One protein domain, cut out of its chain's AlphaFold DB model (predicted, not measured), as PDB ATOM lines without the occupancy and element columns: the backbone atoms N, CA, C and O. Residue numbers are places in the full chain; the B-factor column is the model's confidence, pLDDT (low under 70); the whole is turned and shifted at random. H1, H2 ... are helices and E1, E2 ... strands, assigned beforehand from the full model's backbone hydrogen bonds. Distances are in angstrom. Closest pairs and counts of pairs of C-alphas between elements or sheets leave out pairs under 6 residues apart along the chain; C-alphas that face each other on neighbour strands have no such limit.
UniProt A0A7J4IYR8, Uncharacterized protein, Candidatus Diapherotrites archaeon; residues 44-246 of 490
ATOM      1  N   GLN A  44      62.362 110.682  20.323       82.81
ATOM      2  CA  GLN A  44      63.677 110.194  19.902       82.81
ATOM      3  C   GLN A  44      63.769 108.672  20.035       82.81
ATOM      4  O   GLN A  44      64.193 108.001  19.099       82.81
ATOM      5  N   GLU A  45      63.301 108.117  21.151       80.38
ATOM      6  CA  GLU A  45      63.273 106.671  21.366       80.38
ATOM      7  C   GLU A  45      62.339 105.947  20.386       80.38
ATOM      8  O   GLU A  45      62.660 104.861  19.904       80.38
ATOM      9  N   GLU A  46      61.192 106.541  20.053       82.75
ATOM     10  CA  GLU A  46      60.289 106.005  19.035       82.75
ATOM     11  C   GLU A  46      60.938 105.972  17.652       82.75
ATOM     12  O   GLU A  46      60.838 104.968  16.951       82.75
ATOM     13  N   GLN A  47      61.658 107.034  17.285       85.81
ATOM     14  CA  GLN A  47      62.410 107.090  16.034       85.81
ATOM     15  C   GLN A  47      63.542 106.059  15.993       85.81
ATOM     16  O   GLN A  47      63.765 105.448  14.949       85.81
ATOM     17  N   GLU A  48      64.241 105.829  17.107       84.44
ATOM     18  CA  GLU A  48      65.280 104.797  17.190       84.44
ATOM     19  C   GLU A  48      64.701 103.385  17.044       84.44
ATOM     20  O   GLU A  48      65.225 102.588  16.266       84.44
ATOM     21  N   MET A  49      63.595 103.077  17.732       83.50
ATOM     22  CA  MET A  49      62.911 101.788  17.575       83.50
ATOM     23  C   MET A  49      62.405 101.574  16.150       83.50
ATOM     24  O   MET A  49      62.575 100.480  15.613       83.50
ATOM     25  N   GLN A  50      61.816 102.607  15.543       86.56
ATOM     26  CA  GLN A  50      61.349 102.579  14.160       86.56
ATOM     27  C   GLN A  50      62.512 102.301  13.201       86.56
ATOM     28  O   GLN A  50      62.416 101.422  12.354       86.56
ATOM     29  N   ALA A  51      63.651 102.976  13.382       86.06
ATOM     30  CA  ALA A  51      64.836 102.756  12.558       86.06
ATOM     31  C   ALA A  51      65.397 101.328  12.691       86.06
ATOM     32  O   ALA A  51      65.837 100.745  11.701       86.06
ATOM     33  N   ILE A  52      65.375 100.751  13.899       84.50
ATOM     34  CA  ILE A  52      65.792  99.360  14.134       84.50
ATOM     35  C   ILE A  52      64.813  98.381  13.475       84.50
ATOM     36  O   ILE A  52      65.255  97.418  12.850       84.50
ATOM     37  N   ALA A  53      63.505  98.623  13.590       84.75
ATOM     38  CA  ALA A  53      62.482  97.798  12.953       84.75
ATOM     39  C   ALA A  53      62.600  97.840  11.422       84.75
ATOM     40  O   ALA A  53      62.629  96.787  10.786       84.75
ATOM     41  N   ASP A  54      62.794  99.029  10.848       85.81
ATOM     42  CA  ASP A  54      63.002  99.227   9.414       85.81
ATOM     43  C   ASP A  54      64.259  98.510   8.903       85.81
ATOM     44  O   ASP A  54      64.217  97.865   7.851       85.81
ATOM     45  N   LEU A  55      65.366  98.580   9.653       86.19
ATOM     46  CA  LEU A  55      66.601  97.867   9.320       86.19
ATOM     47  C   LEU A  55      66.395  96.348   9.362       86.19
ATOM     48  O   LEU A  55      66.705  95.663   8.388       86.19
ATOM     49  N   ALA A  56      65.819  95.829  10.449       83.56
ATOM     50  CA  ALA A  56      65.540  94.403  10.598       83.56
ATOM     51  C   ALA A  56      64.575  93.900   9.512       83.56
ATOM     52  O   ALA A  56      64.740  92.802   8.980       83.56
ATOM     53  N   ARG A  57      63.589  94.719   9.128       85.50
ATOM     54  CA  ARG A  57      62.662  94.430   8.030       85.50
ATOM     55  C   ARG A  57      63.380  94.354   6.694       85.50
ATOM     56  O   ARG A  57      63.120  93.429   5.927       85.50
ATOM     57  N   ALA A  58      64.274  95.297   6.411       85.38
ATOM     58  CA  ALA A  58      65.057  95.296   5.183       85.38
ATOM     59  C   ALA A  58      65.955  94.051   5.085       85.38
ATOM     60  O   ALA A  58      65.964  93.388   4.048       85.38
ATOM     61  N   GLU A  59      66.640  93.685   6.172       83.69
ATOM     62  CA  GLU A  59      67.472  92.476   6.242       83.69
ATOM     63  C   GLU A  59      66.644  91.194   6.069       83.69
ATOM     64  O   GLU A  59      67.014  90.308   5.291       83.69
ATOM     65  N   ALA A  60      65.489  91.112   6.734       84.00
ATOM     66  CA  ALA A  60      64.569  89.987   6.619       84.00
ATOM     67  C   ALA A  60      64.025  89.847   5.186       84.00
ATOM     68  O   ALA A  60      64.046  88.755   4.619       84.00
ATOM     69  N   LEU A  61      63.600  90.947   4.556       85.25
ATOM     70  CA  LEU A  61      63.143  90.949   3.162       85.25
ATOM     71  C   LEU A  61      64.255  90.559   2.185       85.25
ATOM     72  O   LEU A  61      64.007  89.817   1.234       85.25
ATOM     73  N   GLN A  62      65.481  91.035   2.400       86.00
ATOM     74  CA  GLN A  62      66.619  90.673   1.560       86.00
ATOM     75  C   GLN A  62      66.946  89.180   1.676       86.00
ATOM     76  O   GLN A  62      67.133  88.514   0.657       86.00
ATOM     77  N   THR A  63      66.958  88.652   2.900       85.25
ATOM     78  CA  THR A  63      67.201  87.232   3.179       85.25
ATOM     79  C   THR A  63      66.103  86.359   2.577       85.25
ATOM     80  O   THR A  63      66.401  85.366   1.915       85.25
ATOM     81  N   PHE A  64      64.840  86.771   2.709       86.00
ATOM     82  CA  PHE A  64      63.704  86.111   2.072       86.00
ATOM     83  C   PHE A  64      63.848  86.073   0.548       86.00
ATOM     84  O   PHE A  64      63.770  85.004  -0.057       86.00
ATOM     85  N   ASN A  65      64.116  87.227  -0.073       87.31
ATOM     86  CA  ASN A  65      64.294  87.330  -1.519       87.31
ATOM     87  C   ASN A  65      65.435  86.432  -2.011       87.31
ATOM     88  O   ASN A  65      65.277  85.740  -3.016       87.31
ATOM     89  N   TYR A  66      66.571  86.417  -1.308       87.19
ATOM     90  CA  TYR A  66      67.684  85.524  -1.625       87.19
ATOM     91  C   TYR A  66      67.286  84.049  -1.491       87.19
ATOM     92  O   TYR A  66      67.505  83.277  -2.421       87.19
ATOM     93  N   GLY A  67      66.647  83.663  -0.382       86.38
ATOM     94  CA  GLY A  67      66.234  82.284  -0.115       86.38
ATOM     95  C   GLY A  67      65.252  81.734  -1.153       86.38
ATOM     96  O   GLY A  67      65.428  80.612  -1.639       86.38
ATOM     97  N   ILE A  68      64.267  82.539  -1.567       87.12
ATOM     98  CA  ILE A  68      63.340  82.184  -2.652       87.12
ATOM     99  C   ILE A  68      64.097  81.981  -3.963       87.12
ATOM    100  O   ILE A  68      63.969  80.928  -4.583       87.12
ATOM    101  N   ARG A  69      64.916  82.959  -4.372       89.38
ATOM    102  CA  ARG A  69      65.699  82.885  -5.617       89.38
ATOM    103  C   ARG A  69      66.599  81.653  -5.638       89.38
ATOM    104  O   ARG A  69      66.618  80.932  -6.630       89.38
ATOM    105  N   PHE A  70      67.289  81.389  -4.530       87.50
ATOM    106  CA  PHE A  70      68.169  80.236  -4.381       87.50
ATOM    107  C   PHE A  70      67.384  78.927  -4.476       87.50
ATOM    108  O   PHE A  70      67.814  78.009  -5.157       87.50
ATOM    109  N   SER A  71      66.200  78.855  -3.865       86.69
ATOM    110  CA  SER A  71      65.352  77.657  -3.927       86.69
ATOM    111  C   SER A  71      64.824  77.371  -5.329       86.69
ATOM    112  O   SER A  71      64.669  76.207  -5.690       86.69
ATOM    113  N   ILE A  72      64.519  78.417  -6.104       88.25
ATOM    114  CA  ILE A  72      64.107  78.279  -7.506       88.25
ATOM    115  C   ILE A  72      65.289  77.794  -8.343       88.25
ATOM    116  O   ILE A  72      65.131  76.873  -9.140       88.25
ATOM    117  N   GLU A  73      66.470  78.385  -8.153       88.94
ATOM    118  CA  GLU A  73      67.678  77.960  -8.858       88.94
ATOM    119  C   GLU A  73      68.048  76.520  -8.540       88.94
ATOM    120  O   GLU A  73      68.237  75.731  -9.462       88.94
ATOM    121  N   ASP A  74      68.157  76.177  -7.257       86.56
ATOM    122  CA  ASP A  74      68.491  74.830  -6.811       86.56
ATOM    123  C   ASP A  74      67.518  73.832  -7.431       86.56
ATOM    124  O   ASP A  74      67.939  72.913  -8.115       86.56
ATOM    125  N   TRP A  75      66.213  74.085  -7.343       86.62
ATOM    126  CA  TRP A  75      65.214  73.196  -7.925       86.62
ATOM    127  C   TRP A  75      65.338  73.049  -9.451       86.62
ATOM    128  O   TRP A  75      65.337  71.923  -9.940       86.62
ATOM    129  N   LEU A  76      65.509  74.142 -10.205       87.69
ATOM    130  CA  LEU A  76      65.628  74.098 -11.673       87.69
ATOM    131  C   LEU A  76      66.937  73.474 -12.178       87.69
ATOM    132  O   LEU A  76      67.003  73.054 -13.331       87.69
ATOM    133  N   THR A  77      67.989  73.474 -11.355       86.12
ATOM    134  CA  THR A  77      69.359  73.100 -11.762       86.12
ATOM    135  C   THR A  77      69.904  71.875 -11.024       86.12
ATOM    136  O   THR A  77      71.042  71.455 -11.261       86.12
ATOM    137  N   LYS A  78      69.110  71.303 -10.118       85.06
ATOM    138  CA  LYS A  78      69.435  70.087  -9.379       85.06
ATOM    139  C   LYS A  78      69.404  68.879 -10.303       85.06
ATOM    140  O   LYS A  78      68.450  68.692 -11.040       85.06
ATOM    141  N   ASP A  79      70.442  68.074 -10.192       80.19
ATOM    142  CA  ASP A  79      70.680  66.788 -10.830       80.19
ATOM    143  C   ASP A  79      71.099  65.863  -9.680       80.19
ATOM    144  O   ASP A  79      72.211  65.933  -9.143       80.19
ATOM    145  N   GLY A  80      70.118  65.115  -9.181       76.62
ATOM    146  CA  GLY A  80      70.278  64.215  -8.048       76.62
ATOM    147  C   GLY A  80      70.989  62.920  -8.425       76.62
ATOM    148  O   GLY A  80      71.611  62.301  -7.559       76.62
ATOM    149  N   ASP A  81      70.922  62.542  -9.701       70.88
ATOM    150  CA  ASP A  81      71.467  61.295 -10.234       70.88
ATOM    151  C   ASP A  81      72.942  61.439 -10.673       70.88
ATOM    152  O   ASP A  81      73.650  60.440 -10.835       70.88
ATOM    153  N   GLY A  82      73.443  62.673 -10.782       71.25
ATOM    154  CA  GLY A  82      74.811  63.012 -11.175       71.25
ATOM    155  C   GLY A  82      75.099  62.752 -12.654       71.25
ATOM    156  O   GLY A  82      76.264  62.592 -13.031       71.25
ATOM    157  N   ASP A  83      74.058  62.666 -13.480       67.62
ATOM    158  CA  ASP A  83      74.144  62.310 -14.897       67.62
ATOM    159  C   ASP A  83      74.339  63.535 -15.814       67.62
ATOM    160  O   ASP A  83      74.557  63.407 -17.023       67.62
ATOM    161  N   GLY A  84      74.344  64.734 -15.230       71.31
ATOM    162  CA  GLY A  84      74.498  66.008 -15.909       71.31
ATOM    163  C   GLY A  84      73.194  66.594 -16.451       71.31
ATOM    164  O   GLY A  84      73.269  67.654 -17.088       71.31
ATOM    165  N   ILE A  85      72.044  65.953 -16.212       74.94
ATOM    166  CA  ILE A  85      70.708  66.384 -16.625       74.94
ATOM    167  C   ILE A  85      69.922  66.820 -15.382       74.94
ATOM    168  O   ILE A  85      69.665  66.012 -14.500       74.94
ATOM    169  N   PRO A  86      69.472  68.084 -15.307       82.56
ATOM    170  CA  PRO A  86      68.596  68.503 -14.220       82.56
ATOM    171  C   PRO A  86      67.333  67.631 -14.087       82.56
ATOM    172  O   PRO A  86      66.604  67.441 -15.064       82.56
ATOM    173  N   ASP A  87      67.038  67.180 -12.863       80.69
ATOM    174  CA  ASP A  87      65.906  66.314 -12.501       80.69
ATOM    175  C   ASP A  87      64.564  66.936 -12.926       80.69
ATOM    176  O   ASP A  87      63.640  66.257 -13.385       80.69
ATOM    177  N   ASN A  88      64.460  68.262 -12.780       82.75
ATOM    178  CA  ASN A  88      63.242  69.041 -12.986       82.75
ATOM    179  C   ASN A  88      63.197  69.669 -14.384       82.75
ATOM    180  O   ASN A  88      63.158  70.890 -14.552       82.75
ATOM    181  N   ALA A  89      63.218  68.820 -15.408       82.44
ATOM    182  CA  ALA A  89      63.133  69.269 -16.791       82.44
ATOM    183  C   ALA A  89      61.753  69.857 -17.133       82.44
ATOM    184  O   ALA A  89      60.717  69.249 -16.847       82.44
ATOM    185  N   TYR A  90      61.730  70.985 -17.847       86.56
ATOM    186  CA  TYR A  90      60.483  71.539 -18.373       86.56
ATOM    187  C   TYR A  90      59.965  70.679 -19.527       86.56
ATOM    188  O   TYR A  90      60.659  70.513 -20.529       86.56
ATOM    189  N   LEU A  91      58.752  70.140 -19.414       82.19
ATOM    190  CA  LEU A  91      58.125  69.391 -20.499       82.19
ATOM    191  C   LEU A  91      57.522  70.360 -21.516       82.19
ATOM    192  O   LEU A  91      56.559  71.050 -21.207       82.19
ATOM    193  N   LEU A  92      58.053  70.347 -22.734       80.81
ATOM    194  CA  LEU A  92      57.449  71.010 -23.879       80.81
ATOM    195  C   LEU A  92      56.570  70.000 -24.625       80.81
ATOM    196  O   LEU A  92      57.040  68.936 -25.036       80.81
ATOM    197  N   THR A  93      55.290  70.322 -24.774       75.00
ATOM    198  CA  THR A  93      54.286  69.491 -25.451       75.00
ATOM    199  C   THR A  93      53.908  70.071 -26.817       75.00
ATOM    200  O   THR A  93      53.997  71.285 -27.015       75.00
ATOM    201  N   PRO A  94      53.379  69.252 -27.751       70.75
ATOM    202  CA  PRO A  94      52.848  69.757 -29.019       70.75
ATOM    203  C   PRO A  94      51.788  70.849 -28.818       70.75
ATOM    204  O   PRO A  94      51.743  71.826 -29.558       70.75
ATOM    205  N   SER A  95      50.965  70.722 -27.769       70.19
ATOM    206  CA  SER A  95      49.927  71.706 -27.432       70.19
ATOM    207  C   SER A  95      50.478  73.094 -27.080       70.19
ATOM    208  O   SER A  95      49.803  74.090 -27.303       70.19
ATOM    209  N   GLU A  96      51.705  73.178 -26.559       71.88
ATOM    210  CA  GLU A  96      52.386  74.447 -26.242       71.88
ATOM    211  C   GLU A  96      53.072  75.076 -27.450       71.88
ATOM    212  O   GLU A  96      53.587  76.189 -27.360       71.88
ATOM    213  N   LEU A  97      53.076  74.364 -28.574       71.75
ATOM    214  CA  LEU A  97      53.559  74.830 -29.867       71.75
ATOM    215  C   LEU A  97      52.408  75.058 -30.852       71.75
ATOM    216  O   LEU A  97      52.591  75.736 -31.861       71.75
ATOM    217  N   ALA A  98      51.224  74.514 -30.559       62.03
ATOM    218  CA  ALA A  98      50.006  74.728 -31.320       62.03
ATOM    219  C   ALA A  98      49.430  76.123 -31.018       62.03
ATOM    220  O   ALA A  98      49.101  76.437 -29.877       62.03
ATOM    221  N   GLY A  99      49.305  76.966 -32.045       64.00
ATOM    222  CA  GLY A  99      48.743  78.315 -31.938       64.00
ATOM    223  C   GLY A  99      49.607  79.374 -32.617       64.00
ATOM    224  O   GLY A  99      50.594  79.064 -33.285       64.00
ATOM    225  N   THR A 100      49.230  80.643 -32.457       66.31
ATOM    226  CA  THR A 100      50.125  81.752 -32.826       66.31
ATOM    227  C   THR A 100      51.301  81.824 -31.850       66.31
ATOM    228  O   THR A 100      51.198  81.375 -30.703       66.31
ATOM    229  N   ASP A 101      52.429  82.391 -32.276       71.75
ATOM    230  CA  ASP A 101      53.649  82.445 -31.454       71.75
ATOM    231  C   ASP A 101      53.408  83.134 -30.105       71.75
ATOM    232  O   ASP A 101      53.866  82.646 -29.074       71.75
ATOM    233  N   ALA A 102      52.589  84.188 -30.092       76.81
ATOM    234  CA  ALA A 102      52.222  84.903 -28.875       76.81
ATOM    235  C   ALA A 102      51.338  84.064 -27.933       76.81
ATOM    236  O   ALA A 102      51.637  83.941 -26.749       76.81
ATOM    237  N   GLU A 103      50.265  83.451 -28.439       79.12
ATOM    238  CA  GLU A 103      49.337  82.658 -27.616       79.12
ATOM    239  C   GLU A 103      50.010  81.409 -27.032       79.12
ATOM    240  O   GLU A 103      49.882  81.099 -25.847       79.12
ATOM    241  N   SER A 104      50.789  80.718 -27.861       81.38
ATOM    242  CA  SER A 104      51.564  79.550 -27.449       81.38
ATOM    243  C   SER A 104      52.626  79.911 -26.399       81.38
ATOM    244  O   SER A 104      52.909  79.114 -25.498       81.38
ATOM    245  N   TRP A 105      53.207  81.112 -26.472       86.50
ATOM    246  CA  TRP A 105      54.151  81.612 -25.473       86.50
ATOM    247  C   TRP A 105      53.478  81.953 -24.141       86.50
ATOM    248  O   TRP A 105      53.958  81.529 -23.090       86.50
ATOM    249  N   GLU A 106      52.329  82.634 -24.165       86.69
ATOM    250  CA  GLU A 106      51.532  82.882 -22.955       86.69
ATOM    251  C   GLU A 106      51.125  81.574 -22.265       86.69
ATOM    252  O   GLU A 106      51.266  81.441 -21.047       86.69
ATOM    253  N   ASN A 107      50.712  80.565 -23.039       85.25
ATOM    254  CA  ASN A 107      50.391  79.239 -22.509       85.25
ATOM    255  C   ASN A 107      51.605  78.548 -21.872       85.25
ATOM    256  O   ASN A 107      51.460  77.912 -20.830       85.25
ATOM    257  N   THR A 108      52.797  78.708 -22.453       87.12
ATOM    258  CA  THR A 108      54.052  78.177 -21.890       87.12
ATOM    259  C   THR A 108      54.369  78.842 -20.548       87.12
ATOM    260  O   THR A 108      54.640  78.160 -19.563       87.12
ATOM    261  N   LYS A 109      54.263  80.176 -20.463       88.31
ATOM    262  CA  LYS A 109      54.459  80.911 -19.202       88.31
ATOM    263  C   LYS A 109      53.469  80.469 -18.127       88.31
ATOM    264  O   LYS A 109      53.871  80.237 -16.990       88.31
ATOM    265  N   LYS A 110      52.194  80.313 -18.492       86.06
ATOM    266  CA  LYS A 110      51.141  79.863 -17.578       86.06
ATOM    267  C   LYS A 110      51.390  78.441 -17.073       86.06
ATOM    268  O   LYS A 110      51.377  78.221 -15.869       86.06
ATOM    269  N   LYS A 111      51.681  77.486 -17.961       84.94
ATOM    270  CA  LYS A 111      51.985  76.102 -17.562       84.94
ATOM    271  C   LYS A 111      53.245  76.016 -16.707       84.94
ATOM    272  O   LYS A 111      53.269  75.264 -15.735       84.94
ATOM    273  N   PHE A 112      54.272  76.811 -17.014       86.88
ATOM    274  CA  PHE A 112      55.445  76.946 -16.154       86.88
ATOM    275  C   PHE A 112      55.063  77.482 -14.768       86.88
ATOM    276  O   PHE A 112      55.496  76.931 -13.761       86.88
ATOM    277  N   ALA A 113      54.220  78.511 -14.687       86.81
ATOM    278  CA  ALA A 113      53.746  79.043 -13.415       86.81
ATOM    279  C   ALA A 113      52.986  77.989 -12.593       86.81
ATOM    280  O   ALA A 113      53.293  77.765 -11.425       86.81
ATOM    281  N   GLU A 114      52.026  77.312 -13.219       82.75
ATOM    282  CA  GLU A 114      51.166  76.319 -12.574       82.75
ATOM    283  C   GLU A 114      51.957  75.091 -12.108       82.75
ATOM    284  O   GLU A 114      51.800  74.663 -10.966       82.75
ATOM    285  N   SER A 115      52.841  74.553 -12.957       80.25
ATOM    286  CA  SER A 115      53.624  73.345 -12.646       80.25
ATOM    287  C   SER A 115      54.659  73.549 -11.543       80.25
ATOM    288  O   SER A 115      54.925  72.614 -10.798       80.25
ATOM    289  N   ASN A 116      55.218  74.755 -11.421       79.50
ATOM    290  CA  ASN A 116      56.338  75.022 -10.515       79.50
ATOM    291  C   ASN A 116      55.931  75.778  -9.242       79.50
ATOM    292  O   ASN A 116      56.612  75.683  -8.223       79.50
ATOM    293  N   PHE A 117      54.840  76.546  -9.296       81.19
ATOM    294  CA  PHE A 117      54.449  77.477  -8.232       81.19
ATOM    295  C   PHE A 117      52.954  77.432  -7.884       81.19
ATOM    296  O   PHE A 117      52.557  78.099  -6.933       81.19
ATOM    297  N   GLY A 118      52.129  76.711  -8.655       73.62
ATOM    298  CA  GLY A 118      50.667  76.730  -8.544       73.62
ATOM    299  C   GLY A 118      50.078  75.731  -7.549       73.62
ATOM    300  O   GLY A 118      50.458  75.705  -6.384       73.62
ATOM    301  N   VAL A 119      49.103  74.930  -7.992       62.91
ATOM    302  CA  VAL A 119      48.338  73.993  -7.143       62.91
ATOM    303  C   VAL A 119      48.799  72.561  -7.375       62.91
ATOM    304  O   VAL A 119      48.930  72.123  -8.518       62.91
ATOM    305  N   GLY A 120      48.997  71.801  -6.296       62.75
ATOM    306  CA  GLY A 120      49.416  70.398  -6.344       62.75
ATOM    307  C   GLY A 120      50.791  70.167  -5.715       62.75
ATOM    308  O   GLY A 120      51.346  71.045  -5.063       62.75
ATOM    309  N   GLY A 121      51.347  68.964  -5.900       65.88
ATOM    310  CA  GLY A 121      52.537  68.500  -5.170       65.88
ATOM    311  C   GLY A 121      53.753  69.434  -5.236       65.88
ATOM    312  O   GLY A 121      54.421  69.611  -4.222       65.88
ATOM    313  N   GLU A 122      54.025  70.060  -6.382       70.44
ATOM    314  CA  GLU A 122      55.153  70.993  -6.554       70.44
ATOM    315  C   GLU A 122      54.841  72.407  -6.037       70.44
ATOM    316  O   GLU A 122      55.658  73.025  -5.355       70.44
ATOM    317  N   GLY A 123      53.625  72.905  -6.260       67.94
ATOM    318  CA  GLY A 123      53.206  74.218  -5.770       67.94
ATOM    319  C   GLY A 123      53.112  74.304  -4.243       67.94
ATOM    320  O   GLY A 123      53.638  75.234  -3.626       67.94
ATOM    321  N   THR A 124      52.578  73.261  -3.599       77.25
ATOM    322  CA  THR A 124      52.605  73.124  -2.137       77.25
ATOM    323  C   THR A 124      54.048  73.045  -1.621       77.25
ATOM    324  O   THR A 124      54.366  73.622  -0.578       77.25
ATOM    325  N   GLN A 125      54.968  72.379  -2.332       79.69
ATOM    326  CA  GLN A 125      56.391  72.392  -1.963       79.69
ATOM    327  C   GLN A 125      56.977  73.804  -2.032       79.69
ATOM    328  O   GLN A 125      57.726  74.189  -1.132       79.69
ATOM    329  N   PHE A 126      56.632  74.587  -3.054       80.94
ATOM    330  CA  PHE A 126      57.093  75.964  -3.171       80.94
ATOM    331  C   PHE A 126      56.571  76.843  -2.027       80.94
ATOM    332  O   PHE A 126      57.365  77.521  -1.372       80.94
ATOM    333  N   ALA A 127      55.276  76.763  -1.706       81.00
ATOM    334  CA  ALA A 127      54.690  77.464  -0.562       81.00
ATOM    335  C   ALA A 127      55.371  77.071   0.763       81.00
ATOM    336  O   ALA A 127      55.691  77.934   1.583       81.00
ATOM    337  N   ASN A 128      55.682  75.784   0.946       84.00
ATOM    338  CA  ASN A 128      56.440  75.293   2.099       84.00
ATOM    339  C   ASN A 128      57.868  75.848   2.155       84.00
ATOM    340  O   ASN A 128      58.325  76.239   3.230       84.00
ATOM    341  N   ARG A 129      58.578  75.910   1.021       84.25
ATOM    342  CA  ARG A 129      59.920  76.514   0.942       84.25
ATOM    343  C   ARG A 129      59.859  78.008   1.255       84.25
ATOM    344  O   ARG A 129      60.661  78.485   2.052       84.25
ATOM    345  N   ALA A 130      58.889  78.731   0.702       84.69
ATOM    346  CA  ALA A 130      58.690  80.149   0.983       84.69
ATOM    347  C   ALA A 130      58.395  80.410   2.466       84.69
ATOM    348  O   ALA A 130      59.010  81.285   3.076       84.69
ATOM    349  N   ALA A 131      57.514  79.606   3.064       84.69
ATOM    350  CA  ALA A 131      57.205  79.678   4.486       84.69
ATOM    351  C   ALA A 131      58.410  79.335   5.372       84.69
ATOM    352  O   ALA A 131      58.596  79.974   6.403       84.69
ATOM    353  N   ASN A 132      59.244  78.371   4.966       85.00
ATOM    354  CA  ASN A 132      60.502  78.050   5.642       85.00
ATOM    355  C   ASN A 132      61.480  79.220   5.626       85.00
ATOM    356  O   ASN A 132      62.063  79.547   6.658       85.00
ATOM    357  N   HIS A 133      61.652  79.874   4.477       84.62
ATOM    358  CA  HIS A 133      62.506  81.058   4.406       84.62
ATOM    359  C   HIS A 133      61.963  82.157   5.307       84.62
ATOM    360  O   HIS A 133      62.734  82.691   6.087       84.62
ATOM    361  N   LEU A 134      60.649  82.413   5.294       81.75
ATOM    362  CA  LEU A 134      59.996  83.406   6.160       81.75
ATOM    363  C   LEU A 134      60.099  83.105   7.661       81.75
ATOM    364  O   LEU A 134      60.283  84.025   8.456       81.75
ATOM    365  N   SER A 135      59.986  81.839   8.068       77.75
ATOM    366  CA  SER A 135      60.059  81.447   9.482       77.75
ATOM    367  C   SER A 135      61.482  81.489  10.043       77.75
ATOM    368  O   SER A 135      61.660  81.612  11.255       77.75
ATOM    369  N   THR A 136      62.498  81.427   9.175       73.38
ATOM    370  CA  THR A 136      63.919  81.364   9.553       73.38
ATOM    371  C   THR A 136      64.659  82.704   9.456       73.38
ATOM    372  O   THR A 136      65.836  82.767   9.806       73.38
ATOM    373  N   LEU A 137      63.975  83.796   9.082       71.25
ATOM    374  CA  LEU A 137      64.590  85.097   8.758       71.25
ATOM    375  C   LEU A 137      65.352  85.784   9.900       71.25
ATOM    376  O   LEU A 137      66.167  86.654   9.614       71.25
ATOM    377  N   LEU A 138      65.097  85.443  11.169       61.03
ATOM    378  CA  LEU A 138      65.602  86.207  12.326       61.03
ATOM    379  C   LEU A 138      66.053  85.334  13.508       61.03
ATOM    380  O   LEU A 138      65.912  85.724  14.664       61.03
ATOM    381  N   ALA A 139      66.610  84.147  13.248       54.31
ATOM    382  CA  ALA A 139      66.978  83.209  14.315       54.31
ATOM    383  C   ALA A 139      67.974  83.772  15.361       54.31
ATOM    384  O   ALA A 139      68.058  83.225  16.460       54.31
ATOM    385  N   SER A 140      68.697  84.862  15.070       53.66
ATOM    386  CA  SER A 140      69.550  85.529  16.061       53.66
ATOM    387  C   SER A 140      69.979  86.942  15.640       53.66
ATOM    388  O   SER A 140      71.132  87.149  15.261       53.66
ATOM    389  N   THR A 141      69.096  87.938  15.722       57.69
ATOM    390  CA  THR A 141      69.569  89.334  15.794       57.69
ATOM    391  C   THR A 141      70.032  89.592  17.232       57.69
ATOM    392  O   THR A 141      69.202  89.510  18.138       57.69
ATOM    393  N   PRO A 142      71.333  89.829  17.495       58.66
ATOM    394  CA  PRO A 142      71.804  90.135  18.844       58.66
ATOM    395  C   PRO A 142      71.164  91.432  19.347       58.66
ATOM    396  O   PRO A 142      70.920  92.339  18.554       58.66
ATOM    397  N   ASP A 143      70.916  91.528  20.657       63.25
ATOM    398  CA  ASP A 143      70.342  92.731  21.268       63.25
ATOM    399  C   ASP A 143      71.160  93.971  20.880       63.25
ATOM    400  O   ASP A 143      72.365  94.064  21.143       63.25
ATOM    401  N   VAL A 144      70.501  94.947  20.258       65.06
ATOM    402  CA  VAL A 144      71.147  96.178  19.800       65.06
ATOM    403  C   VAL A 144      70.804  97.279  20.787       65.06
ATOM    404  O   VAL A 144      69.662  97.714  20.871       65.06
ATOM    405  N   ARG A 145      71.801  97.762  21.539       66.06
ATOM    406  CA  ARG A 145      71.690  98.974  22.381       66.06
ATOM    407  C   ARG A 145      70.511  98.968  23.381       66.06
ATOM    408  O   ARG A 145      69.967 100.022  23.682       66.06
ATOM    409  N   GLY A 146      70.136  97.805  23.924       69.50
ATOM    410  CA  GLY A 146      69.012  97.671  24.872       69.50
ATOM    411  C   GLY A 146      67.645  97.417  24.221       69.50
ATOM    412  O   GLY A 146      66.643  97.297  24.926       69.50
ATOM    413  N   PHE A 147      67.602  97.286  22.894       75.44
ATOM    414  CA  PHE A 147      66.435  96.829  22.149       75.44
ATOM    415  C   PHE A 147      66.590  95.354  21.782       75.44
ATOM    416  O   PHE A 147      67.605  94.940  21.220       75.44
ATOM    417  N   GLN A 148      65.555  94.579  22.083       79.50
ATOM    418  CA  GLN A 148      65.445  93.180  21.703       79.50
ATOM    419  C   GLN A 148      64.561  93.065  20.466       79.50
ATOM    420  O   GLN A 148      63.405  93.493  20.479       79.50
ATOM    421  N   VAL A 149      65.098  92.456  19.413       78.50
ATOM    422  CA  VAL A 149      64.385  92.213  18.157       78.50
ATOM    423  C   VAL A 149      63.989  90.744  18.108       78.50
ATOM    424  O   VAL A 149      64.843  89.865  18.140       78.50
ATOM    425  N   ASN A 150      62.687  90.479  18.042       80.75
ATOM    426  CA  ASN A 150      62.126  89.136  17.940       80.75
ATOM    427  C   ASN A 150      61.224  89.019  16.713       80.75
ATOM    428  O   ASN A 150      60.764  90.022  16.169       80.75
ATOM    429  N   LEU A 151      60.912  87.781  16.336       80.56
ATOM    430  CA  LEU A 151      59.903  87.476  15.334       80.56
ATOM    431  C   LEU A 151      58.650  86.907  16.007       80.56
ATOM    432  O   LEU A 151      58.739  85.934  16.755       80.56
ATOM    433  N   ASP A 152      57.497  87.515  15.748       82.19
ATOM    434  CA  ASP A 152      56.178  87.010  16.140       82.19
ATOM    435  C   ASP A 152      55.505  86.326  14.941       82.19
ATOM    436  O   ASP A 152      55.847  86.600  13.786       82.19
ATOM    437  N   ASN A 153      54.568  85.413  15.205       79.38
ATOM    438  CA  ASN A 153      53.870  84.615  14.185       79.38
ATOM    439  C   ASN A 153      54.795  83.815  13.238       79.38
ATOM    440  O   ASN A 153      54.496  83.618  12.064       79.38
ATOM    441  N   ASN A 154      55.912  83.288  13.747       77.00
ATOM    442  CA  ASN A 154      56.894  82.530  12.958       77.00
ATOM    443  C   ASN A 154      56.533  81.047  12.719       77.00
ATOM    444  O   ASN A 154      57.375  80.264  12.274       77.00
ATOM    445  N   SER A 155      55.301  80.635  13.026       83.88
ATOM    446  CA  SER A 155      54.868  79.250  12.827       83.88
ATOM    447  C   SER A 155      54.766  78.939  11.338       83.88
ATOM    448  O   SER A 155      53.861  79.421  10.658       83.88
ATOM    449  N   GLN A 156      55.657  78.076  10.845       84.12
ATOM    450  CA  GLN A 156      55.674  77.649   9.445       84.12
ATOM    451  C   GLN A 156      54.292  77.167   8.980       84.12
ATOM    452  O   GLN A 156      53.828  77.592   7.930       84.12
ATOM    453  N   ALA A 157      53.597  76.349   9.776       85.31
ATOM    454  CA  ALA A 157      52.279  75.823   9.414       85.31
ATOM    455  C   ALA A 157      51.231  76.933   9.202       85.31
ATOM    456  O   ALA A 157      50.409  76.849   8.291       85.31
ATOM    457  N   VAL A 158      51.279  77.992  10.018       85.81
ATOM    458  CA  VAL A 158      50.377  79.144   9.882       85.81
ATOM    459  C   VAL A 158      50.720  79.938   8.624       85.81
ATOM    460  O   VAL A 158      49.824  80.274   7.855       85.81
ATOM    461  N   ILE A 159      52.008  80.168   8.367       86.31
ATOM    462  CA  ILE A 159      52.474  80.896   7.181       86.31
ATOM    463  C   ILE A 159      52.083  80.147   5.899       86.31
ATOM    464  O   ILE A 159      51.538  80.757   4.982       86.31
ATOM    465  N   VAL A 160      52.282  78.825   5.850       87.00
ATOM    466  CA  VAL A 160      51.876  77.983   4.708       87.00
ATOM    467  C   VAL A 160      50.380  78.122   4.436       87.00
ATOM    468  O   VAL A 160      50.003  78.349   3.294       87.00
ATOM    469  N   SER A 161      49.541  78.097   5.479       87.88
ATOM    470  CA  SER A 161      48.081  78.225   5.327       87.88
ATOM    471  C   SER A 161      47.617  79.561   4.729       87.88
ATOM    472  O   SER A 161      46.497  79.653   4.231       87.88
ATOM    473  N   VAL A 162      48.463  80.597   4.778       86.88
ATOM    474  CA  VAL A 162      48.204  81.904   4.157       86.88
ATOM    475  C   VAL A 162      48.810  81.979   2.756       86.88
ATOM    476  O   VAL A 162      48.181  82.513   1.846       86.88
ATOM    477  N   LEU A 163      50.024  81.454   2.574       85.38
ATOM    478  CA  LEU A 163      50.763  81.566   1.319       85.38
ATOM    479  C   LEU A 163      50.283  80.602   0.237       85.38
ATOM    480  O   LEU A 163      50.219  81.000  -0.918       85.38
ATOM    481  N   GLU A 164      49.946  79.361   0.578       85.56
ATOM    482  CA  GLU A 164      49.474  78.362  -0.389       85.56
ATOM    483  C   GLU A 164      48.262  78.849  -1.211       85.56
ATOM    484  O   GLU A 164      48.381  78.893  -2.438       85.56
ATOM    485  N   PRO A 165      47.154  79.330  -0.604       86.00
ATOM    486  CA  PRO A 165      46.024  79.843  -1.380       86.00
ATOM    487  C   PRO A 165      46.361  81.128  -2.152       86.00
ATOM    488  O   PRO A 165      45.775  81.393  -3.201       86.00
ATOM    489  N   LEU A 166      47.308  81.934  -1.659       85.88
ATOM    490  CA  LEU A 166      47.781  83.121  -2.370       85.88
ATOM    491  C   LEU A 166      48.552  82.738  -3.642       85.88
ATOM    492  O   LEU A 166      48.343  83.354  -4.687       85.88
ATOM    493  N   PHE A 167      49.439  81.745  -3.561       84.19
ATOM    494  CA  PHE A 167      50.194  81.233  -4.705       84.19
ATOM    495  C   PHE A 167      49.279  80.555  -5.722       84.19
ATOM    496  O   PHE A 167      49.417  80.808  -6.914       84.19
ATOM    497  N   GLU A 168      48.298  79.783  -5.259       82.94
ATOM    498  CA  GLU A 168      47.252  79.199  -6.098       82.94
ATOM    499  C   GLU A 168      46.504  80.275  -6.901       82.94
ATOM    500  O   GLU A 168      46.536  80.247  -8.135       82.94
ATOM    501  N   ASP A 169      45.915  81.273  -6.231       82.25
ATOM    502  CA  ASP A 169      45.173  82.354  -6.901       82.25
ATOM    503  C   ASP A 169      46.066  83.193  -7.820       82.25
ATOM    504  O   ASP A 169      45.632  83.622  -8.891       82.25
ATOM    505  N   SER A 170      47.319  83.427  -7.427       81.19
ATOM    506  CA  SER A 170      48.248  84.213  -8.238       81.19
ATOM    507  C   SER A 170      48.690  83.431  -9.478       81.19
ATOM    508  O   SER A 170      48.617  83.963 -10.579       81.19
ATOM    509  N   SER A 171      49.045  82.150  -9.345       79.31
ATOM    510  CA  SER A 171      49.526  81.305 -10.452       79.31
ATOM    511  C   SER A 171      48.537  81.138 -11.605       79.31
ATOM    512  O   SER A 171      48.948  81.029 -12.759       79.31
ATOM    513  N   ALA A 172      47.235  81.185 -11.313       75.44
ATOM    514  CA  ALA A 172      46.183  81.114 -12.319       75.44
ATOM    515  C   ALA A 172      46.060  82.395 -13.169       75.44
ATOM    516  O   ALA A 172      45.371  82.398 -14.197       75.44
ATOM    517  N   ARG A 173      46.695  83.496 -12.748       76.44
ATOM    518  CA  ARG A 173      46.588  84.815 -13.378       76.44
ATOM    519  C   ARG A 173      47.814  85.130 -14.232       76.44
ATOM    520  O   ARG A 173      48.927  84.683 -13.978       76.44
ATOM    521  N   GLN A 174      47.601  85.949 -15.259       72.38
ATOM    522  CA  GLN A 174      48.651  86.326 -16.214       72.38
ATOM    523  C   GLN A 174      49.692  87.297 -15.632       72.38
ATOM    524  O   GLN A 174      50.781  87.413 -16.180       72.38
ATOM    525  N   ASP A 175      49.375  87.995 -14.539       77.94
ATOM    526  CA  ASP A 175      50.244  88.987 -13.900       77.94
ATOM    527  C   ASP A 175      51.257  88.375 -12.919       77.94
ATOM    528  O   ASP A 175      52.145  89.083 -12.453       77.94
ATOM    529  N   PHE A 176      51.168  87.079 -12.618       83.44
ATOM    530  CA  PHE A 176      52.052  86.414 -11.655       83.44
ATOM    531  C   PHE A 176      53.479  86.207 -12.169       83.44
ATOM    532  O   PHE A 176      54.430  86.353 -11.401       83.44
ATOM    533  N   PHE A 177      53.631  85.928 -13.468       87.31
ATOM    534  CA  PHE A 177      54.928  85.793 -14.130       87.31
ATOM    535  C   PHE A 177      55.110  86.826 -15.229       87.31
ATOM    536  O   PHE A 177      54.371  86.851 -16.211       87.31
ATOM    537  N   GLU A 178      56.185  87.599 -15.123       89.81
ATOM    538  CA  GLU A 178      56.608  88.513 -16.178       89.81
ATOM    539  C   GLU A 178      57.989  88.102 -16.691       89.81
ATOM    540  O   GLU A 178      58.995  88.248 -15.996       89.81
ATOM    541  N   VAL A 179      58.048  87.576 -17.916       89.44
ATOM    542  CA  VAL A 179      59.323  87.243 -18.565       89.44
ATOM    543  C   VAL A 179      59.908  88.499 -19.203       89.44
ATOM    544  O   VAL A 179      59.245  89.212 -19.955       89.44
ATOM    545  N   ILE A 180      61.179  88.769 -18.920       89.38
ATOM    546  CA  ILE A 180      61.854  90.000 -19.321       89.38
ATOM    547  C   ILE A 180      62.395  89.866 -20.740       89.38
ATOM    548  O   ILE A 180      63.299  89.065 -20.987       89.38
ATOM    549  N   ARG A 181      61.912  90.738 -21.638       84.88
ATOM    550  CA  ARG A 181      62.416  90.901 -23.017       84.88
ATOM    551  C   ARG A 181      62.538  89.551 -23.735       84.88
ATOM    552  O   ARG A 181      63.636  89.155 -24.116       84.88
ATOM    553  N   CYS A 182      61.421  88.834 -23.821       85.50
ATOM    554  CA  CYS A 182      61.340  87.515 -24.437       85.50
ATOM    555  C   CYS A 182      59.961  87.333 -25.080       85.50
ATOM    556  O   CYS A 182      58.954  87.287 -24.368       85.50
ATOM    557  N   ASP A 183      59.915  87.240 -26.408       84.56
ATOM    558  CA  ASP A 183      58.683  87.016 -27.185       84.56
ATOM    559  C   ASP A 183      58.393  85.529 -27.468       84.56
ATOM    560  O   ASP A 183      57.393  85.200 -28.103       84.56
ATOM    561  N   GLY A 184      59.250  84.634 -26.969       80.75
ATOM    562  CA  GLY A 184      59.141  83.188 -27.148       80.75
ATOM    563  C   GLY A 184      59.939  82.623 -28.324       80.75
ATOM    564  O   GLY A 184      59.955  81.401 -28.479       80.75
ATOM    565  N   THR A 185      60.612  83.477 -29.101       82.38
ATOM    566  CA  THR A 185      61.631  83.093 -30.093       82.38
ATOM    567  C   THR A 185      63.032  83.204 -29.491       82.38
ATOM    568  O   THR A 185      63.246  83.975 -28.551       82.38
ATOM    569  N   TRP A 186      64.007  82.446 -29.994       79.62
ATOM    570  CA  TRP A 186      65.380  82.493 -29.485       79.62
ATOM    571  C   TRP A 186      66.012  83.883 -29.625       79.62
ATOM    572  O   TRP A 186      66.527  84.433 -28.647       79.62
ATOM    573  N   ASP A 187      65.909  84.481 -30.814       78.75
ATOM    574  CA  ASP A 187      66.476  85.802 -31.117       78.75
ATOM    575  C   ASP A 187      65.740  86.928 -30.376       78.75
ATOM    576  O   ASP A 187      66.354  87.891 -29.906       78.75
ATOM    577  N   GLY A 188      64.424  86.784 -30.201       81.56
ATOM    578  CA  GLY A 188      63.595  87.691 -29.415       81.56
ATOM    579  C   GLY A 188      63.707  87.492 -27.901       81.56
ATOM    580  O   GLY A 188      63.047  88.214 -27.151       81.56
ATOM    581  N   CYS A 189      64.560  86.568 -27.431       83.69
ATOM    582  CA  CYS A 189      64.785  86.249 -26.018       83.69
ATOM    583  C   CYS A 189      66.265  86.373 -25.583       83.69
ATOM    584  O   CYS A 189      66.877  85.411 -25.102       83.69
ATOM    585  N   PRO A 190      66.885  87.567 -25.684       80.25
ATOM    586  CA  PRO A 190      68.303  87.750 -25.367       80.25
ATOM    587  C   PRO A 190      68.648  87.432 -23.905       80.25
ATOM    588  O   PRO A 190      69.727  86.890 -23.647       80.25
ATOM    589  N   ILE A 191      67.743  87.756 -22.970       84.06
ATOM    590  CA  ILE A 191      67.942  87.583 -21.523       84.06
ATOM    591  C   ILE A 191      67.249  86.301 -21.042       84.06
ATOM    592  O   ILE A 191      67.929  85.362 -20.638       84.06
ATOM    593  N   GLY A 192      65.911  86.249 -21.105       83.88
ATOM    594  CA  GLY A 192      65.124  85.080 -20.686       83.88
ATOM    595  C   GLY A 192      65.030  84.870 -19.169       83.88
ATOM    596  O   GLY A 192      64.830  83.740 -18.728       83.88
ATOM    597  N   THR A 193      65.191  85.938 -18.382       91.00
ATOM    598  CA  THR A 193      64.910  85.975 -16.930       91.00
ATOM    599  C   THR A 193      63.475  86.415 -16.654       91.00
ATOM    600  O   THR A 193      62.798  86.887 -17.566       91.00
ATOM    601  N   PHE A 194      63.009  86.333 -15.407       92.56
ATOM    602  CA  PHE A 194      61.614  86.635 -15.072       92.56
ATOM    603  C   PHE A 194      61.433  87.287 -13.696       92.56
ATOM    604  O   PHE A 194      62.310  87.214 -12.833       92.56
ATOM    605  N   TYR A 195      60.277  87.920 -13.501       91.44
ATOM    606  CA  TYR A 195      59.755  88.321 -12.198       91.44
ATOM    607  C   TYR A 195      58.679  87.344 -11.729       91.44
ATOM    608  O   TYR A 195      57.869  86.879 -12.532       91.44
ATOM    609  N   VAL A 196      58.663  87.091 -10.422       89.56
ATOM    610  CA  VAL A 196      57.543  86.471  -9.707       89.56
ATOM    611  C   VAL A 196      56.841  87.569  -8.918       89.56
ATOM    612  O   VAL A 196      57.468  88.213  -8.077       89.56
ATOM    613  N   ASN A 197      55.563  87.802  -9.195       88.25
ATOM    614  CA  ASN A 197      54.785  88.874  -8.582       88.25
ATOM    615  C   ASN A 197      53.872  88.313  -7.488       88.25
ATOM    616  O   ASN A 197      52.989  87.515  -7.771       88.25
ATOM    617  N   LEU A 198      54.054  88.735  -6.237       84.06
ATOM    618  CA  LEU A 198      53.218  88.321  -5.107       84.06
ATOM    619  C   LEU A 198      52.306  89.469  -4.691       84.06
ATOM    620  O   LEU A 198      52.754  90.424  -4.055       84.06
ATOM    621  N   ASP A 199      51.019  89.373  -5.022       85.44
ATOM    622  CA  ASP A 199      50.040  90.408  -4.682       85.44
ATOM    623  C   ASP A 199      49.508  90.240  -3.248       85.44
ATOM    624  O   ASP A 199      48.395  89.766  -3.007       85.44
ATOM    625  N   ILE A 200      50.322  90.654  -2.271       86.81
ATOM    626  CA  ILE A 200      49.996  90.602  -0.836       86.81
ATOM    627  C   ILE A 200      48.807  91.514  -0.493       86.81
ATOM    628  O   ILE A 200      48.121  91.291   0.506       86.81
ATOM    629  N   ALA A 201      48.513  92.526  -1.319       86.50
ATOM    630  CA  ALA A 201      47.404  93.449  -1.078       86.50
ATOM    631  C   ALA A 201      46.031  92.756  -1.091       86.50
ATOM    632  O   ALA A 201      45.071  93.299  -0.543       86.50
ATOM    633  N   ARG A 202      45.935  91.561  -1.685       84.31
ATOM    634  CA  ARG A 202      44.699  90.768  -1.756       84.31
ATOM    635  C   ARG A 202      44.399  89.964  -0.497       84.31
ATOM    636  O   ARG A 202      43.272  89.498  -0.348       84.31
ATOM    637  N   LEU A 203      45.371  89.801   0.400       87.31
ATOM    638  CA  LEU A 203      45.133  89.133   1.674       87.31
ATOM    639  C   LEU A 203      44.152  89.948   2.523       87.31
ATOM    640  O   LEU A 203      44.231  91.181   2.600       87.31
ATOM    641  N   THR A 204      43.237  89.250   3.195       89.69
ATOM    642  CA  THR A 204      42.381  89.888   4.201       89.69
ATOM    643  C   THR A 204      43.231  90.398   5.364       89.69
ATOM    644  O   THR A 204      44.334  89.899   5.594       89.69
ATOM    645  N   ASP A 205      42.722  91.370   6.128       88.44
ATOM    646  CA  ASP A 205      43.411  91.865   7.333       88.44
ATOM    647  C   ASP A 205      43.806  90.705   8.262       88.44
ATOM    648  O   ASP A 205      44.951  90.605   8.692       88.44
ATOM    649  N   GLU A 206      42.884  89.761   8.470       88.19
ATOM    650  CA  GLU A 206      43.097  88.594   9.327       88.19
ATOM    651  C   GLU A 206      44.185  87.644   8.793       88.19
ATOM    652  O   GLU A 206      44.924  87.038   9.567       88.19
ATOM    653  N   GLN A 207      44.293  87.478   7.473       88.06
ATOM    654  CA  GLN A 207      45.351  86.668   6.858       88.06
ATOM    655  C   GLN A 207      46.702  87.379   6.905       88.06
ATOM    656  O   GLN A 207      47.724  86.749   7.168       88.06
ATOM    657  N   TYR A 208      46.705  88.690   6.678       88.56
ATOM    658  CA  TYR A 208      47.911  89.501   6.692       88.56
ATOM    659  C   TYR A 208      48.528  89.581   8.095       88.56
ATOM    660  O   TYR A 208      49.742  89.483   8.244       88.56
ATOM    661  N   GLU A 209      47.706  89.670   9.142       87.25
ATOM    662  CA  GLU A 209      48.174  89.658  10.533       87.25
ATOM    663  C   GLU A 209      48.810  88.323  10.955       87.25
ATOM    664  O   GLU A 209      49.646  88.308  11.858       87.25
ATOM    665  N   LYS A 210      48.462  87.213  10.288       86.94
ATOM    666  CA  LYS A 210      49.056  85.883  10.520       86.94
ATOM    667  C   LYS A 210      50.455  85.732   9.919       86.94
ATOM    668  O   LYS A 210      51.147  84.776  10.262       86.94
ATOM    669  N   LEU A 211      50.867  86.635   9.027       86.62
ATOM    670  CA  LEU A 211      52.228  86.644   8.495       86.62
ATOM    671  C   LEU A 211      53.232  87.080   9.575       86.62
ATOM    672  O   LEU A 211      52.850  87.755  10.536       86.62
ATOM    673  N   PRO A 212      54.521  86.725   9.432       86.44
ATOM    674  CA  PRO A 212      55.515  87.043  10.445       86.44
ATOM    675  C   PRO A 212      55.697  88.552  10.623       86.44
ATOM    676  O   PRO A 212      55.780  89.312   9.649       86.44
ATOM    677  N   GLN A 213      55.788  88.972  11.884       87.12
ATOM    678  CA  GLN A 213      55.964  90.369  12.273       87.12
ATOM    679  C   GLN A 213      57.235  90.531  13.098       87.12
ATOM    680  O   GLN A 213      57.503  89.761  14.019       87.12
ATOM    681  N   ILE A 214      58.006  91.563  12.789       84.44
ATOM    682  CA  ILE A 214      59.156  91.986  13.574       84.44
ATOM    683  C   ILE A 214      58.642  92.706  14.802       84.44
ATOM    684  O   ILE A 214      57.842  93.635  14.708       84.44
ATOM    685  N   VAL A 215      59.112  92.271  15.961       85.25
ATOM    686  CA  VAL A 215      58.737  92.831  17.247       85.25
ATOM    687  C   VAL A 215      59.976  93.397  17.915       85.25
ATOM    688  O   VAL A 215      60.835  92.648  18.380       85.25
ATOM    689  N   VAL A 216      60.045  94.723  17.992       84.38
ATOM    690  CA  VAL A 216      61.114  95.440  18.692       84.38
ATOM    691  C   VAL A 216      60.620  95.791  20.088       84.38
ATOM    692  O   VAL A 216      59.623  96.495  20.253       84.38
ATOM    693  N   LYS A 217      61.301  95.269  21.107       85.12
ATOM    694  CA  LYS A 217      61.009  95.523  22.519       85.12
ATOM    695  C   LYS A 217      62.125  96.351  23.129       85.12
ATOM    696  O   LYS A 217      63.286  95.952  23.074       85.12
ATOM    697  N   LYS A 218      61.778  97.465  23.768       80.38
ATOM    698  CA  LYS A 218      62.718  98.201  24.618       80.38
ATOM    699  C   LYS A 218      62.821  97.498  25.967       80.38
ATOM    700  O   LYS A 218      61.803  97.328  26.647       80.38
ATOM    701  N   ILE A 219      64.031  97.096  26.344       77.44
ATOM    702  CA  ILE A 219      64.309  96.472  27.636       77.44
ATOM    703  C   ILE A 219      64.924  97.523  28.557       77.44
ATOM    704  O   ILE A 219      65.948  98.132  28.254       77.44
ATOM    705  N   THR A 220      64.304  97.738  29.713       72.44
ATOM    706  CA  THR A 220      64.862  98.612  30.753       72.44
ATOM    707  C   THR A 220      66.079  97.964  31.420       72.44
ATOM    708  O   THR A 220      66.245  96.747  31.411       72.44
ATOM    709  N   THR A 221      66.895  98.741  32.136       61.97
ATOM    710  CA  THR A 221      68.019  98.232  32.957       61.97
ATOM    711  C   THR A 221      67.639  97.159  33.995       61.97
ATOM    712  O   THR A 221      68.526  96.550  34.586       61.97
ATOM    713  N   LYS A 222      66.341  96.929  34.240       60.00
ATOM    714  CA  LYS A 222      65.812  95.883  35.133       60.00
ATOM    715  C   LYS A 222      65.265  94.652  34.397       60.00
ATOM    716  O   LYS A 222      64.773  93.742  35.054       60.00
ATOM    717  N   GLY A 223      65.346  94.611  33.067       62.53
ATOM    718  CA  GLY A 223      64.834  93.505  32.254       62.53
ATOM    719  C   GLY A 223      63.334  93.576  31.945       62.53
ATOM    720  O   GLY A 223      62.795  92.634  31.371       62.53
ATOM    721  N   GLU A 224      62.644  94.661  32.311       68.56
ATOM    722  CA  GLU A 224      61.213  94.842  32.030       68.56
ATOM    723  C   GLU A 224      61.002  95.490  30.657       68.56
ATOM    724  O   GLU A 224      61.742  96.406  30.281       68.56
ATOM    725  N   VAL A 225      59.990  95.014  29.922       69.75
ATOM    726  CA  VAL A 225      59.600  95.535  28.605       69.75
ATOM    727  C   VAL A 225      58.799  96.820  28.791       69.75
ATOM    728  O   VAL A 225      57.701  96.786  29.340       69.75
ATOM    729  N   GLU A 226      59.334  97.940  28.317       68.62
ATOM    730  CA  GLU A 226      58.696  99.258  28.448       68.62
ATOM    731  C   GLU A 226      57.770  99.566  27.268       68.62
ATOM    732  O   GLU A 226      56.651 100.047  27.440       68.62
ATOM    733  N   ARG A 227      58.219  99.242  26.051       76.25
ATOM    734  CA  ARG A 227      57.491  99.524  24.813       76.25
ATOM    735  C   ARG A 227      57.730  98.415  23.798       76.25
ATOM    736  O   ARG A 227      58.792  97.795  23.781       76.25
ATOM    737  N   THR A 228      56.710  98.136  22.991       82.00
ATOM    738  CA  THR A 228      56.755  97.132  21.923       82.00
ATOM    739  C   THR A 228      56.265  97.760  20.626       82.00
ATOM    740  O   THR A 228      55.147  98.271  20.582       82.00
ATOM    741  N   LEU A 229      57.089  97.698  19.587       84.25
ATOM    742  CA  LEU A 229      56.738  98.047  18.213       84.25
ATOM    743  C   LEU A 229      56.579  96.753  17.411       84.25
ATOM    744  O   LEU A 229      57.364  95.823  17.598       84.25
ATOM    745  N   ARG A 230      55.557  96.681  16.554       83.81
ATOM    746  CA  ARG A 230      55.306  95.538  15.668       83.81
ATOM    747  C   ARG A 230      55.253  96.015  14.228       83.81
ATOM    748  O   ARG A 230      54.462  96.902  13.919       83.81
ATOM    749  N   GLU A 231      56.034  95.386  13.363       83.06
ATOM    750  CA  GLU A 231      56.044  95.684  11.936       83.06
ATOM    751  C   GLU A 231      55.936  94.419  11.088       83.06
ATOM    752  O   GLU A 231      56.645  93.447  11.344       83.06
ATOM    753  N   PRO A 232      55.085  94.402  10.052       84.69
ATOM    754  CA  PRO A 232      55.044  93.287   9.118       84.69
ATOM    755  C   PRO A 232      56.323  93.245   8.274       84.69
ATOM    756  O   PRO A 232      56.796  94.282   7.800       84.69
ATOM    757  N   ILE A 233      56.859  92.040   8.047       84.44
ATOM    758  CA  ILE A 233      58.020  91.863   7.158       84.44
ATOM    759  C   ILE A 233      57.631  92.182   5.719       84.44
ATOM    760  O   ILE A 233      58.280  92.983   5.048       84.44
ATOM    761  N   LEU A 234      56.574  91.524   5.239       85.06
ATOM    762  CA  LEU A 234      56.106  91.661   3.869       85.06
ATOM    763  C   LEU A 234      55.280  92.944   3.746       85.06
ATOM    764  O   LEU A 234      54.352  93.128   4.532       85.06
ATOM    765  N   PRO A 235      55.574  93.833   2.783       85.81
ATOM    766  CA  PRO A 235      54.761  95.017   2.564       85.81
ATOM    767  C   PRO A 235      53.376  94.622   2.041       85.81
ATOM    768  O   PRO A 235      53.235  93.678   1.264       85.81
ATOM    769  N   ARG A 236      52.350  95.396   2.407       83.56
ATOM    770  CA  ARG A 236      50.965  95.191   1.958       83.56
ATOM    771  C   ARG A 236      50.718  95.679   0.523       83.56
ATOM    772  O   ARG A 236      49.848  96.507   0.273       83.56
ATOM    773  N   GLY A 237      51.522  95.199  -0.414       86.12
ATOM    774  CA  GLY A 237      51.487  95.586  -1.822       86.12
ATOM    775  C   GLY A 237      51.880  94.433  -2.737       86.12
ATOM    776  O   GLY A 237      51.992  93.291  -2.298       86.12
ATOM    777  N   ASN A 238      52.114  94.748  -4.008       84.69
ATOM    778  CA  ASN A 238      52.670  93.784  -4.947       84.69
ATOM    779  C   ASN A 238      54.190  93.692  -4.754       84.69
ATOM    780  O   ASN A 238      54.913  94.663  -4.995       84.69
ATOM    781  N   LEU A 239      54.668  92.538  -4.295       86.19
ATOM    782  CA  LEU A 239      56.088  92.244  -4.162       86.19
ATOM    783  C   LEU A 239      56.584  91.582  -5.449       86.19
ATOM    784  O   LEU A 239      56.285  90.421  -5.712       86.19
ATOM    785  N   GLN A 240      57.381  92.314  -6.225       88.38
ATOM    786  CA  GLN A 240      57.998  91.794  -7.443       88.38
ATOM    787  C   GLN A 240      59.390  91.237  -7.135       88.38
ATOM    788  O   GLN A 240      60.322  91.978  -6.811       88.38
ATOM    789  N   ILE A 241      59.550  89.920  -7.242       88.88
ATOM    790  CA  ILE A 241      60.817  89.230  -7.003       88.88
ATOM    791  C   ILE A 241      61.490  88.977  -8.348       88.88
ATOM    792  O   ILE A 241      61.067  88.113  -9.112       88.88
ATOM    793  N   TYR A 242      62.567  89.710  -8.633       91.88
ATOM    794  CA  TYR A 242      63.422  89.409  -9.785       91.88
ATOM    795  C   TYR A 242      64.136  88.071  -9.591       91.88
ATOM    796  O   TYR A 242      64.791  87.886  -8.565       91.88
ATOM    797  N   VAL A 243      64.054  87.164 -10.562       91.69
ATOM    798  CA  VAL A 243      64.768  85.886 -10.558       91.69
ATOM    799  C   VAL A 243      65.747  85.876 -11.736       91.69
ATOM    800  O   VAL A 243      65.315  85.802 -12.891       91.69
ATOM    801  N   PRO A 244      67.069  85.955 -11.484       88.81
ATOM    802  CA  PRO A 244      68.074  86.131 -12.530       88.81
ATOM    803  C   PRO A 244      68.397  84.827 -13.284       88.81
ATOM    804  O   PRO A 244      69.505  84.663 -13.763       88.81
ATOM    805  N   ILE A 245      67.447  83.898 -13.412       89.94
ATOM    806  CA  ILE A 245      67.644  82.573 -14.017       89.94
ATOM    807  C   ILE A 245      67.156  82.584 -15.464       89.94
ATOM    808  O   ILE A 245      66.056  83.052 -15.745       89.94
ATOM    809  N   ARG A 246      67.937  82.012 -16.384       89.06
ATOM    810  CA  ARG A 246      67.712  82.109 -17.838       89.06
ATOM    811  C   ARG A 246      66.986  80.913 -18.468       89.06
ATOM    812  O   ARG A 246      67.149  80.631 -19.654       89.06
TER     813      ARG A 246
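What this domain is: This is residues 44 to 246 of the 490 residues of an uncharacterized protein of Candidatus Diapherotrites archaeon (UniProt A0A7J4IYR8). One long helix, H1, runs along much of an elongated body, with two small sheets placed one after the other along it: its first part covers a strongly twisted sheet of E2, E5 and E6, and a later part passes over E7 at the edge of a sheet of E3, E4 and E7. H3 packs between H1 and H4, and H2 goes on nearly in line with H4 towards the other end. The printed part has 203 residues, with five named helices and seven named strands in the order H1 E1 H2 H3 E2 H4 E3 E4 H5 E5 E6 E7; the class is mixed, and both sheets, E2 - E5 - E6 and E3 - E4 - E7, are antiparallel. The whole is only just loose, close to compact, with a radius of gyration of the C-alphas of 20.2 A and spans of 70 by 39 by 31 A.

How they stand to each other: H1, residues 44 to 77, is on the sheet of E2, residues 147 to 152, E5, residues 213 to 219, and E6, residues 225 to 232, in two layers, a helix on one face of a sheet, at a height of 7.0 A. The closest C-alphas of H1 and E5 are those of Ala 53 and Val 216, 6.4 A apart. N 150 and O 215 are 2.9 A apart; in the hairpin of E5 and E6, N 216 and O 229 are 2.9 A apart. H1 touches H3, residues 121 to 135, with residues 63 to 71 alone, at a shallow tilt of 30 degrees, opposite ways; the closest C-alphas are those of Phe 64 and His 133, 5.7 A. H1 is also on the sheet of E3, residues 177 to 179, E4, residues 194 to 199, and E7, residues 238 to 243, over E7. E3 and E4 form a hairpin, with N 195 and O 178 within hydrogen-bond range at 2.8 A; between the antiparallel neighbours E4 and E7, N 196 and O 241 are within hydrogen-bond range at 2.9 A. E1, residues 90 to 92, pairs with no named strand. H2, residues 101 to 117, touches H3 only at the corner, with the C-alphas of Phe 117 and Gly 123 closest at 4.3 A. H3, the hub, touches H4, residues 156 to 171, at a steep tilt of 51 degrees, with the C-alphas of Ala 127 and Glu 164 closest at 5.3 A. H4 touches H2, with the C-alphas of Ala 113 and Ser 171 closest at 5.6 A; both only graze the sheet E3 E4 E7. H5, residues 205 to 209, is close to but not clearly touching H4, with the C-alphas of Val 162 and Gln 207 closest at 6.2 A. Every O i to N i+4 pair is within hydrogen-bond range in H1, H2, H3 and H5, and 10 of 12 are in H4.

Where its parts are: H1 begins at C-alpha 44, (63.677, 110.194, 19.902), and is 49.1 A long. H2 is 23.8 A, H3 20.9 A and H4 21.1 A long; H4 has a kink of 28 degrees near residue 163. E6 is 20.1 A long, E5 18.5 A, E4 16.0 A, E7 15.5 A and E2 15.4 A; E1, E3 and H5 are short. E7 ends at C-alpha 243, (64.768, 85.886, -10.558).

The domain as a whole: The C-alphas of Ala 98 and Lys 222, the two farthest apart, are 71.5 A apart. The printed part has no cut. The long links are H1 to E1, H3 to E2 and E3 to E4. The mean pLDDT of the printed part is 81.1; 23 residues are under 70, among them residues 138 to 146 and 221 to 226.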